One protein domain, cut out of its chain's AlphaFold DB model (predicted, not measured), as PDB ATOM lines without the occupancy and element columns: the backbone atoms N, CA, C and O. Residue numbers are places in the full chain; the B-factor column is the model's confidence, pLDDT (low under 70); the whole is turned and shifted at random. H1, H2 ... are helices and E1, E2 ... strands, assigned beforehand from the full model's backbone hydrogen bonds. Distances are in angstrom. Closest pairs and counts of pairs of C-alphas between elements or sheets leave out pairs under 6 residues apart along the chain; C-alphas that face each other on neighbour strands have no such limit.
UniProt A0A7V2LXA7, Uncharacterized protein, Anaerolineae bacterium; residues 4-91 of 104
ATOM      1  N   ARG A   4      29.653 -18.076 -22.592       87.75
ATOM      2  CA  ARG A   4      30.142 -19.449 -22.606       87.75
ATOM      3  C   ARG A   4      31.174 -19.584 -23.702       87.75
ATOM      4  O   ARG A   4      30.949 -19.119 -24.819       87.75
ATOM      5  N   THR A   5      32.271 -20.238 -23.373       87.50
ATOM      6  CA  THR A   5      33.335 -20.531 -24.323       87.50
ATOM      7  C   THR A   5      33.174 -21.960 -24.811       87.50
ATOM      8  O   THR A   5      32.916 -22.870 -24.026       87.50
ATOM      9  N   TYR A   6      33.304 -22.128 -26.116       85.94
ATOM     10  CA  TYR A   6      33.314 -23.397 -26.821       85.94
ATOM     11  C   TYR A   6      34.580 -23.465 -27.665       85.94
ATOM     12  O   TYR A   6      35.216 -22.443 -27.919       85.94
ATOM     13  N   THR A   7      34.914 -24.654 -28.137       84.88
ATOM     14  CA  THR A   7      36.005 -24.859 -29.087       84.88
ATOM     15  C   THR A   7      35.402 -25.375 -30.381       84.88
ATOM     16  O   THR A   7      34.509 -26.222 -30.351       84.88
ATOM     17  N   LEU A   8      35.843 -24.829 -31.510       81.00
ATOM     18  CA  LEU A   8      35.420 -25.255 -32.840       81.00
ATOM     19  C   LEU A   8      36.663 -25.511 -33.684       81.00
ATOM     20  O   LEU A   8      37.659 -24.805 -33.547       81.00
ATOM     21  N   ARG A   9      36.621 -26.513 -34.558       77.25
ATOM     22  CA  ARG A   9      37.721 -26.792 -35.479       77.25
ATOM     23  C   ARG A   9      37.552 -25.944 -36.734       77.25
ATOM     24  O   ARG A   9      36.564 -26.086 -37.443       77.25
ATOM     25  N   ASP A  10      38.495 -25.051 -37.019       76.00
ATOM     26  CA  ASP A  10      38.453 -24.268 -38.254       76.00
ATOM     27  C   ASP A  10      38.878 -25.159 -39.435       76.00
ATOM     28  O   ASP A  10      40.031 -25.599 -39.476       76.00
ATOM     29  N   PRO A  11      38.006 -25.419 -40.424       69.12
ATOM     30  CA  PRO A  11      38.326 -26.304 -41.544       69.12
ATOM     31  C   PRO A  11      39.418 -25.746 -42.471       69.12
ATOM     32  O   PRO A  11      40.001 -26.501 -43.241       69.12
ATOM     33  N   ARG A  12      39.721 -24.441 -42.411       67.00
ATOM     34  CA  ARG A  12      40.770 -23.812 -43.237       67.00
ATOM     35  C   ARG A  12      42.168 -24.080 -42.709       67.00
ATOM     36  O   ARG A  12      43.101 -24.218 -43.489       67.00
ATOM     37  N   THR A  13      42.317 -24.077 -41.387       69.75
ATOM     38  CA  THR A  13      43.621 -24.214 -40.716       69.75
ATOM     39  C   THR A  13      43.773 -25.555 -40.009       69.75
ATOM     40  O   THR A  13      44.862 -25.868 -39.539       69.75
ATOM     41  N   LEU A  14      42.684 -26.329 -39.915       73.94
ATOM     42  CA  LEU A  14      42.544 -27.556 -39.131       73.94
ATOM     43  C   LEU A  14      42.828 -27.374 -37.632       73.94
ATOM     44  O   LEU A  14      42.913 -28.371 -36.914       73.94
ATOM     45  N   ARG A  15      42.931 -26.125 -37.157       77.12
ATOM     46  CA  ARG A  15      43.205 -25.779 -35.760       77.12
ATOM     47  C   ARG A  15      41.920 -25.619 -34.968       77.12
ATOM     48  O   ARG A  15      40.887 -25.204 -35.490       77.12
ATOM     49  N   GLU A  16      42.024 -25.895 -33.682       81.06
ATOM     50  CA  GLU A  16      40.991 -25.566 -32.715       81.06
ATOM     51  C   GLU A  16      41.016 -24.065 -32.419       81.06
ATOM     52  O   GLU A  16      42.038 -23.510 -32.015       81.06
ATOM     53  N   VAL A  17      39.887 -23.400 -32.647       83.12
ATOM     54  CA  VAL A  17      39.702 -21.975 -32.380       83.12
ATOM     55  C   VAL A  17      38.680 -21.776 -31.260       83.12
ATOM     56  O   VAL A  17      37.630 -22.431 -31.245       83.12
ATOM     57  N   PRO A  18      38.949 -20.864 -30.309       86.44
ATOM     58  CA  PRO A  18      37.998 -20.560 -29.256       86.44
ATOM     59  C   PRO A  18      36.808 -19.783 -29.829       86.44
ATOM     60  O   PRO A  18      36.959 -18.819 -30.588       86.44
ATOM     61  N   VAL A  19      35.610 -20.197 -29.428       88.81
ATOM     62  CA  VAL A  19      34.334 -19.592 -29.796       88.81
ATOM     63  C   VAL A  19      33.650 -19.066 -28.552       88.81
ATOM     64  O   VAL A  19      33.222 -19.813 -27.676       88.81
ATOM     65  N   VAL A  20      33.498 -17.755 -28.488       91.38
ATOM     66  CA  VAL A  20      32.880 -17.084 -27.355       91.38
ATOM     67  C   VAL A  20      31.431 -16.770 -27.693       91.38
ATOM     68  O   VAL A  20      31.146 -15.919 -28.538       91.38
ATOM     69  N   VAL A  21      30.502 -17.455 -27.027       91.25
ATOM     70  CA  VAL A  21      29.062 -17.264 -27.192       91.25
ATOM     71  C   VAL A  21      28.550 -16.357 -26.086       91.25
ATOM     72  O   VAL A  21      28.574 -16.707 -24.907       91.25
ATOM     73  N   ARG A  22      28.032 -15.190 -26.464       92.19
ATOM     74  CA  ARG A  22      27.464 -14.213 -25.533       92.19
ATOM     75  C   ARG A  22      26.049 -13.829 -25.918       92.19
ATOM     76  O   ARG A  22      25.695 -13.737 -27.094       92.19
ATOM     77  N   ARG A  23      25.236 -13.543 -24.905       90.75
ATOM     78  CA  ARG A  23      23.911 -12.957 -25.115       90.75
ATOM     79  C   ARG A  23      24.033 -11.489 -25.495       90.75
ATOM     80  O   ARG A  23      24.728 -10.726 -24.828       90.75
ATOM     81  N   ASP A  24      23.295 -11.096 -26.520       89.00
ATOM     82  CA  ASP A  24      23.154  -9.713 -26.951       89.00
ATOM     83  C   ASP A  24      21.685  -9.291 -26.806       89.00
ATOM     84  O   ASP A  24      20.771  -9.927 -27.338       89.00
ATOM     85  N   LYS A  25      21.439  -8.224 -26.037       84.81
ATOM     86  CA  LYS A  25      20.090  -7.672 -25.812       84.81
ATOM     87  C   LYS A  25      19.538  -6.967 -27.051       84.81
ATOM     88  O   LYS A  25      18.326  -6.800 -27.164       84.81
ATOM     89  N   ARG A  26      20.410  -6.561 -27.977       86.38
ATOM     90  CA  ARG A  26      20.028  -5.886 -29.225       86.38
ATOM     91  C   ARG A  26      19.533  -6.881 -30.277       86.38
ATOM     92  O   ARG A  26      18.782  -6.498 -31.171       86.38
ATOM     93  N   LEU A  27      19.911  -8.157 -30.169       86.19
ATOM     94  CA  LEU A  27      19.463  -9.212 -31.077       86.19
ATOM     95  C   LEU A  27      18.111  -9.777 -30.628       86.19
ATOM     96  O   LEU A  27      17.972 -10.288 -29.517       86.19
ATOM     97  N   LYS A  28      17.113  -9.700 -31.517       80.00
ATOM     98  CA  LYS A  28      15.746 -10.178 -31.247       80.00
ATOM     99  C   LYS A  28      15.411 -11.521 -31.900       80.00
ATOM    100  O   LYS A  28      14.670 -12.289 -31.303       80.00
ATOM    101  N   LYS A  29      15.933 -11.796 -33.103       79.00
ATOM    102  CA  LYS A  29      15.514 -12.947 -33.932       79.00
ATOM    103  C   LYS A  29      16.641 -13.900 -34.328       79.00
ATOM    104  O   LYS A  29      16.424 -15.100 -34.340       79.00
ATOM    105  N   SER A  30      17.832 -13.384 -34.624       81.88
ATOM    106  CA  SER A  30      18.903 -14.184 -35.232       81.88
ATOM    107  C   SER A  30      20.208 -14.039 -34.468       81.88
ATOM    108  O   SER A  30      20.519 -12.957 -33.960       81.88
ATOM    109  N   ALA A  31      20.976 -15.125 -34.421       86.94
ATOM    110  CA  ALA A  31      22.356 -15.083 -33.973       86.94
ATOM    111  C   ALA A  31      23.239 -14.403 -35.030       86.94
ATOM    112  O   ALA A  31      22.955 -14.442 -36.227       86.94
ATOM    113  N   ARG A  32      24.313 -13.756 -34.585       89.31
ATOM    114  CA  ARG A  32      25.338 -13.177 -35.457       89.31
ATOM    115  C   ARG A  32      26.697 -13.610 -34.968       89.31
ATOM    116  O   ARG A  32      26.954 -13.527 -33.773       89.31
ATOM    117  N   TRP A  33      27.585 -13.972 -35.875       89.56
ATOM    118  CA  TRP A  33      28.960 -14.285 -35.521       89.56
ATOM    119  C   TRP A  33      29.938 -13.426 -36.312       89.56
ATOM    120  O   TRP A  33      29.593 -12.841 -37.338       89.56
ATOM    121  N   THR A  34      31.140 -13.279 -35.774       87.25
ATOM    122  CA  THR A  34      32.247 -12.589 -36.429       87.25
ATOM    123  C   THR A  34      33.544 -13.299 -36.075       87.25
ATOM    124  O   THR A  34      33.683 -13.802 -34.956       87.25
ATOM    125  N   GLN A  35      34.463 -13.359 -37.033       83.50
ATOM    126  CA  GLN A  35      35.814 -13.844 -36.801       83.50
ATOM    127  C   GLN A  35      36.712 -12.666 -36.447       83.50
ATOM    128  O   GLN A  35      36.683 -11.627 -37.109       83.50
ATOM    129  N   ARG A  36      37.486 -12.822 -35.379       84.38
ATOM    130  CA  ARG A  36      38.503 -11.862 -34.973       84.38
ATOM    131  C   ARG A  36      39.798 -12.076 -35.769       84.38
ATOM    132  O   ARG A  36      40.016 -13.166 -36.297       84.38
ATOM    133  N   PRO A  37      40.680 -11.064 -35.833       74.81
ATOM    134  CA  PRO A  37      41.965 -11.175 -36.529       74.81
ATOM    135  C   PRO A  37      42.880 -12.285 -35.989       74.81
ATOM    136  O   PRO A  37      43.699 -12.810 -36.730       74.81
ATOM    137  N   ASP A  38      42.718 -12.659 -34.716       77.25
ATOM    138  CA  ASP A  38      43.439 -13.758 -34.056       77.25
ATOM    139  C   ASP A  38      42.905 -15.157 -34.430       77.25
ATOM    140  O   ASP A  38      43.425 -16.167 -33.963       77.25
ATOM    141  N   GLY A  39      41.860 -15.232 -35.259       77.69
ATOM    142  CA  GLY A  39      41.205 -16.471 -35.673       77.69
ATOM    143  C   GLY A  39      40.064 -16.922 -34.757       77.69
ATOM    144  O   GLY A  39      39.290 -17.789 -35.165       77.69
ATOM    145  N   SER A  40      39.897 -16.312 -33.579       84.88
ATOM    146  CA  SER A  40      38.812 -16.644 -32.651       84.88
ATOM    147  C   SER A  40      37.444 -16.188 -33.168       84.88
ATOM    148  O   SER A  40      37.325 -15.247 -33.960       84.88
ATOM    149  N   LEU A  41      36.377 -16.849 -32.718       86.62
ATOM    150  CA  LEU A  41      35.010 -16.541 -33.137       86.62
ATOM    151  C   LEU A  41      34.217 -15.935 -31.984       86.62
ATOM    152  O   LEU A  41      34.239 -16.424 -30.858       86.62
ATOM    153  N   VAL A  42      33.452 -14.885 -32.273       90.75
ATOM    154  CA  VAL A  42      32.491 -14.315 -31.323       90.75
ATOM    155  C   VAL A  42      31.091 -14.514 -31.868       90.75
ATOM    156  O   VAL A  42      30.733 -13.923 -32.886       90.75
ATOM    157  N   VAL A  43      30.285 -15.298 -31.157       91.12
ATOM    158  CA  VAL A  43      28.883 -15.563 -31.481       91.12
ATOM    159  C   VAL A  43      27.997 -14.779 -30.522       91.12
ATOM    160  O   VAL A  43      28.080 -14.892 -29.301       91.12
ATOM    161  N   ARG A  44      27.120 -13.963 -31.085       92.00
ATOM    162  CA  ARG A  44      26.120 -13.178 -30.372       92.00
ATOM    163  C   ARG A  44      24.762 -13.809 -30.604       92.00
ATOM    164  O   ARG A  44      24.309 -13.875 -31.744       92.00
ATOM    165  N   ILE A  45      24.114 -14.248 -29.534       91.00
ATOM    166  CA  ILE A  45      22.779 -14.854 -29.579       91.00
ATOM    167  C   ILE A  45      21.731 -13.913 -28.964       91.00
ATOM    168  O   ILE A  45      22.061 -13.163 -28.038       91.00
ATOM    169  N   PRO A  46      20.468 -13.943 -29.429       92.06
ATOM    170  CA  PRO A  46      19.373 -13.240 -28.768       92.06
ATOM    171  C   PRO A  46      19.272 -13.593 -27.282       92.06
ATOM    172  O   PRO A  46      19.549 -14.716 -26.868       92.06
ATOM    173  N   SER A  47      18.800 -12.658 -26.459       87.06
ATOM    174  CA  SER A  47      18.708 -12.889 -25.004       87.06
ATOM    175  C   SER A  47      17.771 -14.040 -24.611       87.06
ATOM    176  O   SER A  47      17.988 -14.673 -23.579       87.06
ATOM    177  N   ARG A  48      16.753 -14.318 -25.439       86.50
ATOM    178  CA  ARG A  48      15.806 -15.435 -25.275       86.50
ATOM    179  C   ARG A  48      16.261 -16.729 -25.965       86.50
ATOM    180  O   ARG A  48      15.528 -17.709 -25.936       86.50
ATOM    181  N   PHE A  49      17.438 -16.741 -26.593       85.75
ATOM    182  CA  PHE A  49      17.933 -17.916 -27.302       85.75
ATOM    183  C   PHE A  49      18.285 -19.037 -26.304       85.75
ATOM    184  O   PHE A  49      19.013 -18.775 -25.333       85.75
ATOM    185  N   PRO A  50      17.774 -20.268 -26.489       88.44
ATOM    186  CA  PRO A  50      18.034 -21.357 -25.559       88.44
ATOM    187  C   PRO A  50      19.486 -21.825 -25.676       88.44
ATOM    188  O   PRO A  50      19.987 -22.048 -26.770       88.44
ATOM    189  N   TRP A  51      20.155 -22.069 -24.548       86.50
ATOM    190  CA  TRP A  51      21.530 -22.590 -24.567       86.50
ATOM    191  C   TRP A  51      21.647 -23.982 -25.204       86.50
ATOM    192  O   TRP A  51      22.693 -24.308 -25.753       86.50
ATOM    193  N   ARG A  52      20.571 -24.777 -25.174       87.19
ATOM    194  CA  ARG A  52      20.483 -26.073 -25.869       87.19
ATOM    195  C   ARG A  52      20.531 -25.960 -27.399       87.19
ATOM    196  O   ARG A  52      20.945 -26.908 -28.045       87.19
ATOM    197  N   GLU A  53      20.192 -24.794 -27.951       86.56
ATOM    198  CA  GLU A  53      20.243 -24.521 -29.394       86.56
ATOM    199  C   GLU A  53      21.616 -23.976 -29.830       86.56
ATOM    200  O   GLU A  53      21.854 -23.721 -31.006       86.56
ATOM    201  N   VAL A  54      22.553 -23.776 -28.895       87.25
ATOM    202  CA  VAL A  54      23.903 -23.299 -29.226       87.25
ATOM    203  C   VAL A  54      24.739 -24.374 -29.931       87.25
ATOM    204  O   VAL A  54      25.341 -24.041 -30.945       87.25
ATOM    205  N   PRO A  55      24.767 -25.648 -29.492       85.50
ATOM    206  CA  PRO A  55      25.451 -26.706 -30.235       85.50
ATOM    207  C   PRO A  55      25.025 -26.842 -31.710       85.50
ATOM    208  O   PRO A  55      25.919 -26.867 -32.556       85.50
ATOM    209  N   PRO A  56      23.723 -26.889 -32.073       86.69
ATOM    210  CA  PRO A  56      23.340 -26.937 -33.485       86.69
ATOM    211  C   PRO A  56      23.732 -25.661 -34.241       86.69
ATOM    212  O   PRO A  56      24.259 -25.764 -35.344       86.69
ATOM    213  N   LEU A  57      23.606 -24.476 -33.628       86.88
ATOM    214  CA  LEU A  57      24.081 -23.220 -34.222       86.88
ATOM    215  C   LEU A  57      25.593 -23.246 -34.520       86.88
ATOM    216  O   LEU A  57      26.030 -22.750 -35.555       86.88
ATOM    217  N   LEU A  58      26.408 -23.812 -33.626       85.75
ATOM    218  CA  LEU A  58      27.853 -23.940 -33.845       85.75
ATOM    219  C   LEU A  58      28.169 -24.863 -35.031       85.75
ATOM    220  O   LEU A  58      29.046 -24.529 -35.824       85.75
ATOM    221  N   LYS A  59      27.413 -25.957 -35.207       85.94
ATOM    222  CA  LYS A  59      27.536 -26.835 -36.384       85.94
ATOM    223  C   LYS A  59      27.175 -26.116 -37.687       85.94
ATOM    224  O   LYS A  59      27.857 -26.289 -38.692       85.94
ATOM    225  N   GLU A  60      26.136 -25.279 -37.682       86.69
ATOM    226  CA  GLU A  60      25.795 -24.460 -38.856       86.69
ATOM    227  C   GLU A  60      26.913 -23.466 -39.206       86.69
ATOM    228  O   GLU A  60      27.211 -23.247 -40.382       86.69
ATOM    229  N   ILE A  61      27.561 -22.880 -38.192       85.44
ATOM    230  CA  ILE A  61      28.702 -21.978 -38.387       85.44
ATOM    231  C   ILE A  61      29.897 -22.738 -38.974       85.44
ATOM    232  O   ILE A  61      30.514 -22.242 -39.915       85.44
ATOM    233  N   GLU A  62      30.197 -23.938 -38.475       83.62
ATOM    234  CA  GLU A  62      31.250 -24.807 -39.014       83.62
ATOM    235  C   GLU A  62      31.015 -25.129 -40.499       83.62
ATOM    236  O   GLU A  62      31.895 -24.897 -41.329       83.62
ATOM    237  N   ALA A  63      29.801 -25.555 -40.859       84.56
ATOM    238  CA  ALA A  63      29.432 -25.840 -42.247       84.56
ATOM    239  C   ALA A  63      29.537 -24.595 -43.149       84.56
ATOM    240  O   ALA A  63      29.960 -24.674 -44.307       84.56
ATOM    241  N   HIS A  64      29.182 -23.416 -42.629       84.88
ATOM    242  CA  HIS A  64      29.341 -22.161 -43.359       84.88
ATOM    243  C   HIS A  64      30.827 -21.828 -43.574       84.88
ATOM    244  O   HIS A  64      31.221 -21.488 -44.690       84.88
ATOM    245  N   LEU A  65      31.669 -21.973 -42.548       80.38
ATOM    246  CA  LEU A  65      33.116 -21.771 -42.666       80.38
ATOM    247  C   LEU A  65      33.742 -22.736 -43.671       80.38
ATOM    248  O   LEU A  65      34.557 -22.315 -44.488       80.38
ATOM    249  N   GLU A  66      33.317 -23.997 -43.675       83.06
ATOM    250  CA  GLU A  66      33.766 -24.985 -44.652       83.06
ATOM    251  C   GLU A  66      33.366 -24.586 -46.078       83.06
ATOM    252  O   GLU A  66      34.181 -24.627 -47.003       83.06
ATOM    253  N   ARG A  67      32.126 -24.131 -46.276       83.06
ATOM    254  CA  ARG A  67      31.666 -23.645 -47.581       83.06
ATOM    255  C   ARG A  67      32.485 -22.445 -48.059       83.06
ATOM    256  O   ARG A  67      32.877 -22.418 -49.226       83.06
ATOM    257  N   LEU A  68      32.770 -21.486 -47.176       80.56
ATOM    258  CA  LEU A  68      33.619 -20.333 -47.489       80.56
ATOM    259  C   LEU A  68      35.049 -20.770 -47.822       80.56
ATOM    260  O   LEU A  68      35.623 -20.273 -48.788       80.56
ATOM    261  N   ALA A  69      35.599 -21.734 -47.079       76.19
ATOM    262  CA  ALA A  69      36.909 -22.320 -47.342       76.19
ATOM    263  C   ALA A  69      36.967 -22.971 -48.727       76.19
ATOM    264  O   ALA A  69      37.861 -22.670 -49.513       76.19
ATOM    265  N   ARG A  70      35.975 -23.801 -49.070       77.31
ATOM    266  CA  ARG A  70      35.868 -24.458 -50.381       77.31
ATOM    267  C   ARG A  70      35.743 -23.440 -51.517       77.31
ATOM    268  O   ARG A  70      36.367 -23.610 -52.560       77.31
ATOM    269  N   GLN A  71      34.965 -22.374 -51.327       79.00
ATOM    270  CA  GLN A  71      34.843 -21.295 -52.314       79.00
ATOM    271  C   GLN A  71      36.154 -20.517 -52.482       79.00
ATOM    272  O   GLN A  71      36.560 -20.242 -53.610       79.00
ATOM    273  N   ALA A  72      36.833 -20.190 -51.381       71.44
ATOM    274  CA  ALA A  72      38.128 -19.519 -51.410       71.44
ATOM    275  C   ALA A  72      39.211 -20.396 -52.054       71.44
ATOM    276  O   ALA A  72      39.992 -19.893 -52.859       71.44
ATOM    277  N   ALA A  73      39.223 -21.698 -51.762       67.31
ATOM    278  CA  ALA A  73      40.125 -22.666 -52.375       67.31
ATOM    279  C   ALA A  73      39.902 -22.752 -53.888       67.31
ATOM    280  O   ALA A  73      40.860 -22.609 -54.636       67.31
ATOM    281  N   ARG A  74      38.646 -22.866 -54.347       65.12
ATOM    282  CA  ARG A  74      38.310 -22.836 -55.784       65.12
ATOM    283  C   ARG A  74      38.797 -21.556 -56.458       65.12
ATOM    284  O   ARG A  74      39.511 -21.628 -57.447       65.12
ATOM    285  N   ARG A  75      38.503 -20.390 -55.873       60.66
ATOM    286  CA  ARG A  75      38.945 -19.101 -56.421       60.66
ATOM    287  C   ARG A  75      40.471 -18.982 -56.452       60.66
ATOM    288  O   ARG A  75      41.022 -18.437 -57.403       60.66
ATOM    289  N   THR A  76      41.160 -19.471 -55.421       59.00
ATOM    290  CA  THR A  76      42.629 -19.444 -55.339       59.00
ATOM    291  C   THR A  76      43.250 -20.391 -56.356       59.00
ATOM    292  O   THR A  76      44.195 -19.993 -57.026       59.00
ATOM    293  N   ASP A  77      42.685 -21.584 -56.535       54.06
ATOM    294  CA  ASP A  77      43.095 -22.543 -57.561       54.06
ATOM    295  C   ASP A  77      42.879 -21.983 -58.970       54.06
ATOM    296  O   ASP A  77      43.797 -21.990 -59.777       54.06
ATOM    297  N   GLU A  78      41.735 -21.350 -59.246       57.53
ATOM    298  CA  GLU A  78      41.493 -20.661 -60.520       57.53
ATOM    299  C   GLU A  78      42.512 -19.537 -60.765       57.53
ATOM    300  O   GLU A  78      43.020 -19.377 -61.879       57.53
ATOM    301  N   THR A  79      42.861 -18.786 -59.718       58.12
ATOM    302  CA  THR A  79      43.853 -17.703 -59.793       58.12
ATOM    303  C   THR A  79      45.273 -18.254 -59.989       58.12
ATOM    304  O   THR A  79      46.046 -17.714 -60.785       58.12
ATOM    305  N   LEU A  80      45.617 -19.360 -59.319       55.16
ATOM    306  CA  LEU A  80      46.868 -20.103 -59.497       55.16
ATOM    307  C   LEU A  80      46.949 -20.708 -60.902       55.16
ATOM    308  O   LEU A  80      47.974 -20.557 -61.560       55.16
ATOM    309  N   ALA A  81      45.866 -21.288 -61.411       58.56
ATOM    310  CA  ALA A  81      45.766 -21.851 -62.751       58.56
ATOM    311  C   ALA A  81      45.843 -20.771 -63.841       58.56
ATOM    312  O   ALA A  81      46.383 -21.013 -64.921       58.56
ATOM    313  N   GLN A  82      45.321 -19.564 -63.599       58.78
ATOM    314  CA  GLN A  82      45.491 -18.425 -64.506       58.78
ATOM    315  C   GLN A  82      46.932 -17.904 -64.506       58.78
ATOM    316  O   GLN A  82      47.498 -17.695 -65.581       58.78
ATOM    317  N   ARG A  83      47.562 -17.766 -63.331       55.22
ATOM    318  CA  ARG A  83      48.990 -17.417 -63.233       55.22
ATOM    319  C   ARG A  83      49.876 -18.472 -63.891       55.22
ATOM    320  O   ARG A  83      50.741 -18.118 -64.685       55.22
ATOM    321  N   ALA A  84      49.622 -19.752 -63.638       46.41
ATOM    322  CA  ALA A  84      50.345 -20.862 -64.248       46.41
ATOM    323  C   ALA A  84      50.209 -20.857 -65.777       46.41
ATOM    324  O   ALA A  84      51.207 -21.005 -66.479       46.41
ATOM    325  N   ARG A  85      49.008 -20.598 -66.312       54.44
ATOM    326  CA  ARG A  85      48.789 -20.443 -67.761       54.44
ATOM    327  C   ARG A  85      49.551 -19.257 -68.346       54.44
ATOM    328  O   ARG A  85      50.136 -19.380 -69.420       54.44
ATOM    329  N   GLN A  86      49.584 -18.130 -67.643       53.72
ATOM    330  CA  GLN A  86      50.302 -16.938 -68.094       53.72
ATOM    331  C   GLN A  86      51.828 -17.142 -68.073       53.72
ATOM    332  O   GLN A  86      52.506 -16.743 -69.018       53.72
ATOM    333  N   VAL A  87      52.362 -17.836 -67.062       54.91
ATOM    334  CA  VAL A  87      53.782 -18.224 -66.979       54.91
ATOM    335  C   VAL A  87      54.146 -19.258 -68.052       54.91
ATOM    336  O   VAL A  87      55.130 -19.065 -68.764       54.91
ATOM    337  N   ASN A  88      53.334 -20.305 -68.238       42.78
ATOM    338  CA  ASN A  88      53.554 -21.337 -69.261       42.78
ATOM    339  C   ASN A  88      53.566 -20.729 -70.675       42.78
ATOM    340  O   ASN A  88      54.428 -21.044 -71.493       42.78
ATOM    341  N   ARG A  89      52.668 -19.774 -70.948       54.62
ATOM    342  CA  ARG A  89      52.632 -19.053 -72.227       54.62
ATOM    343  C   ARG A  89      53.831 -18.118 -72.422       54.62
ATOM    344  O   ARG A  89      54.301 -17.990 -73.546       54.62
ATOM    345  N   ARG A  90      54.318 -17.471 -71.357       51.06
ATOM    346  CA  ARG A  90      55.408 -16.480 -71.430       51.06
ATOM    347  C   ARG A  90      56.802 -17.105 -71.513       51.06
ATOM    348  O   ARG A  90      57.663 -16.517 -72.152       51.06
ATOM    349  N   TYR A  91      57.017 -18.266 -70.891       46.12
ATOM    350  CA  TYR A  91      58.355 -18.864 -70.767       46.12
ATOM    351  C   TYR A  91      58.504 -20.251 -71.399       46.12
ATOM    352  O   TYR A  91      59.616 -20.629 -71.746       46.12
TER     353      TYR A  91
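This is residues 4 to 91 of the 104 residues of an uncharacterized protein of Anaerolineae bacterium (UniProt A0A7V2LXA7). A small twisted sheet of four strands has one long helix, H1, packed on it with residues 51 to 65, while its residues 74 to 91 stick out as an arm. The 88 printed residues include E1 to E4, then H1: mixed class, helices and strands; the mixed sheet runs E1, E2, E4, E3. The whole is only just loose, close to extended, with a radius of gyration of the C-alphas of 17.9 A, spanning 62 by 24 by 21 A.

Look first at E2, residues 16 to 24, and E4, residues 41 to 46, parallel neighbours with N 22 and O 43 within hydrogen-bond range at 2.9 A. E1, residues 4 to 9, forms a hairpin with E2, N 6 and O 19 being 2.8 A apart. E3, residues 32 to 35, forms one with E4, N 34 and O 42 being 3.0 A apart. H1, residues 51 to 91, is on the sheet, at the sheet's level; its closest C-alphas to E1 are Glu 62 and Leu 8, 7.5 A. In H1, 35 of 37 O i to N i+4 pairs are within range.

Find C-alpha 4 at (30.142, -19.449, -22.606), where E1 begins; E2 is 24.5 A long. H1 is 59.2 A long from its first to its last C-alpha and ends at C-alpha 91 at (58.355, -18.864, -70.767).

The printed part has no cut. Residues 11 to 13 and 73 to 91 are under pLDDT 70.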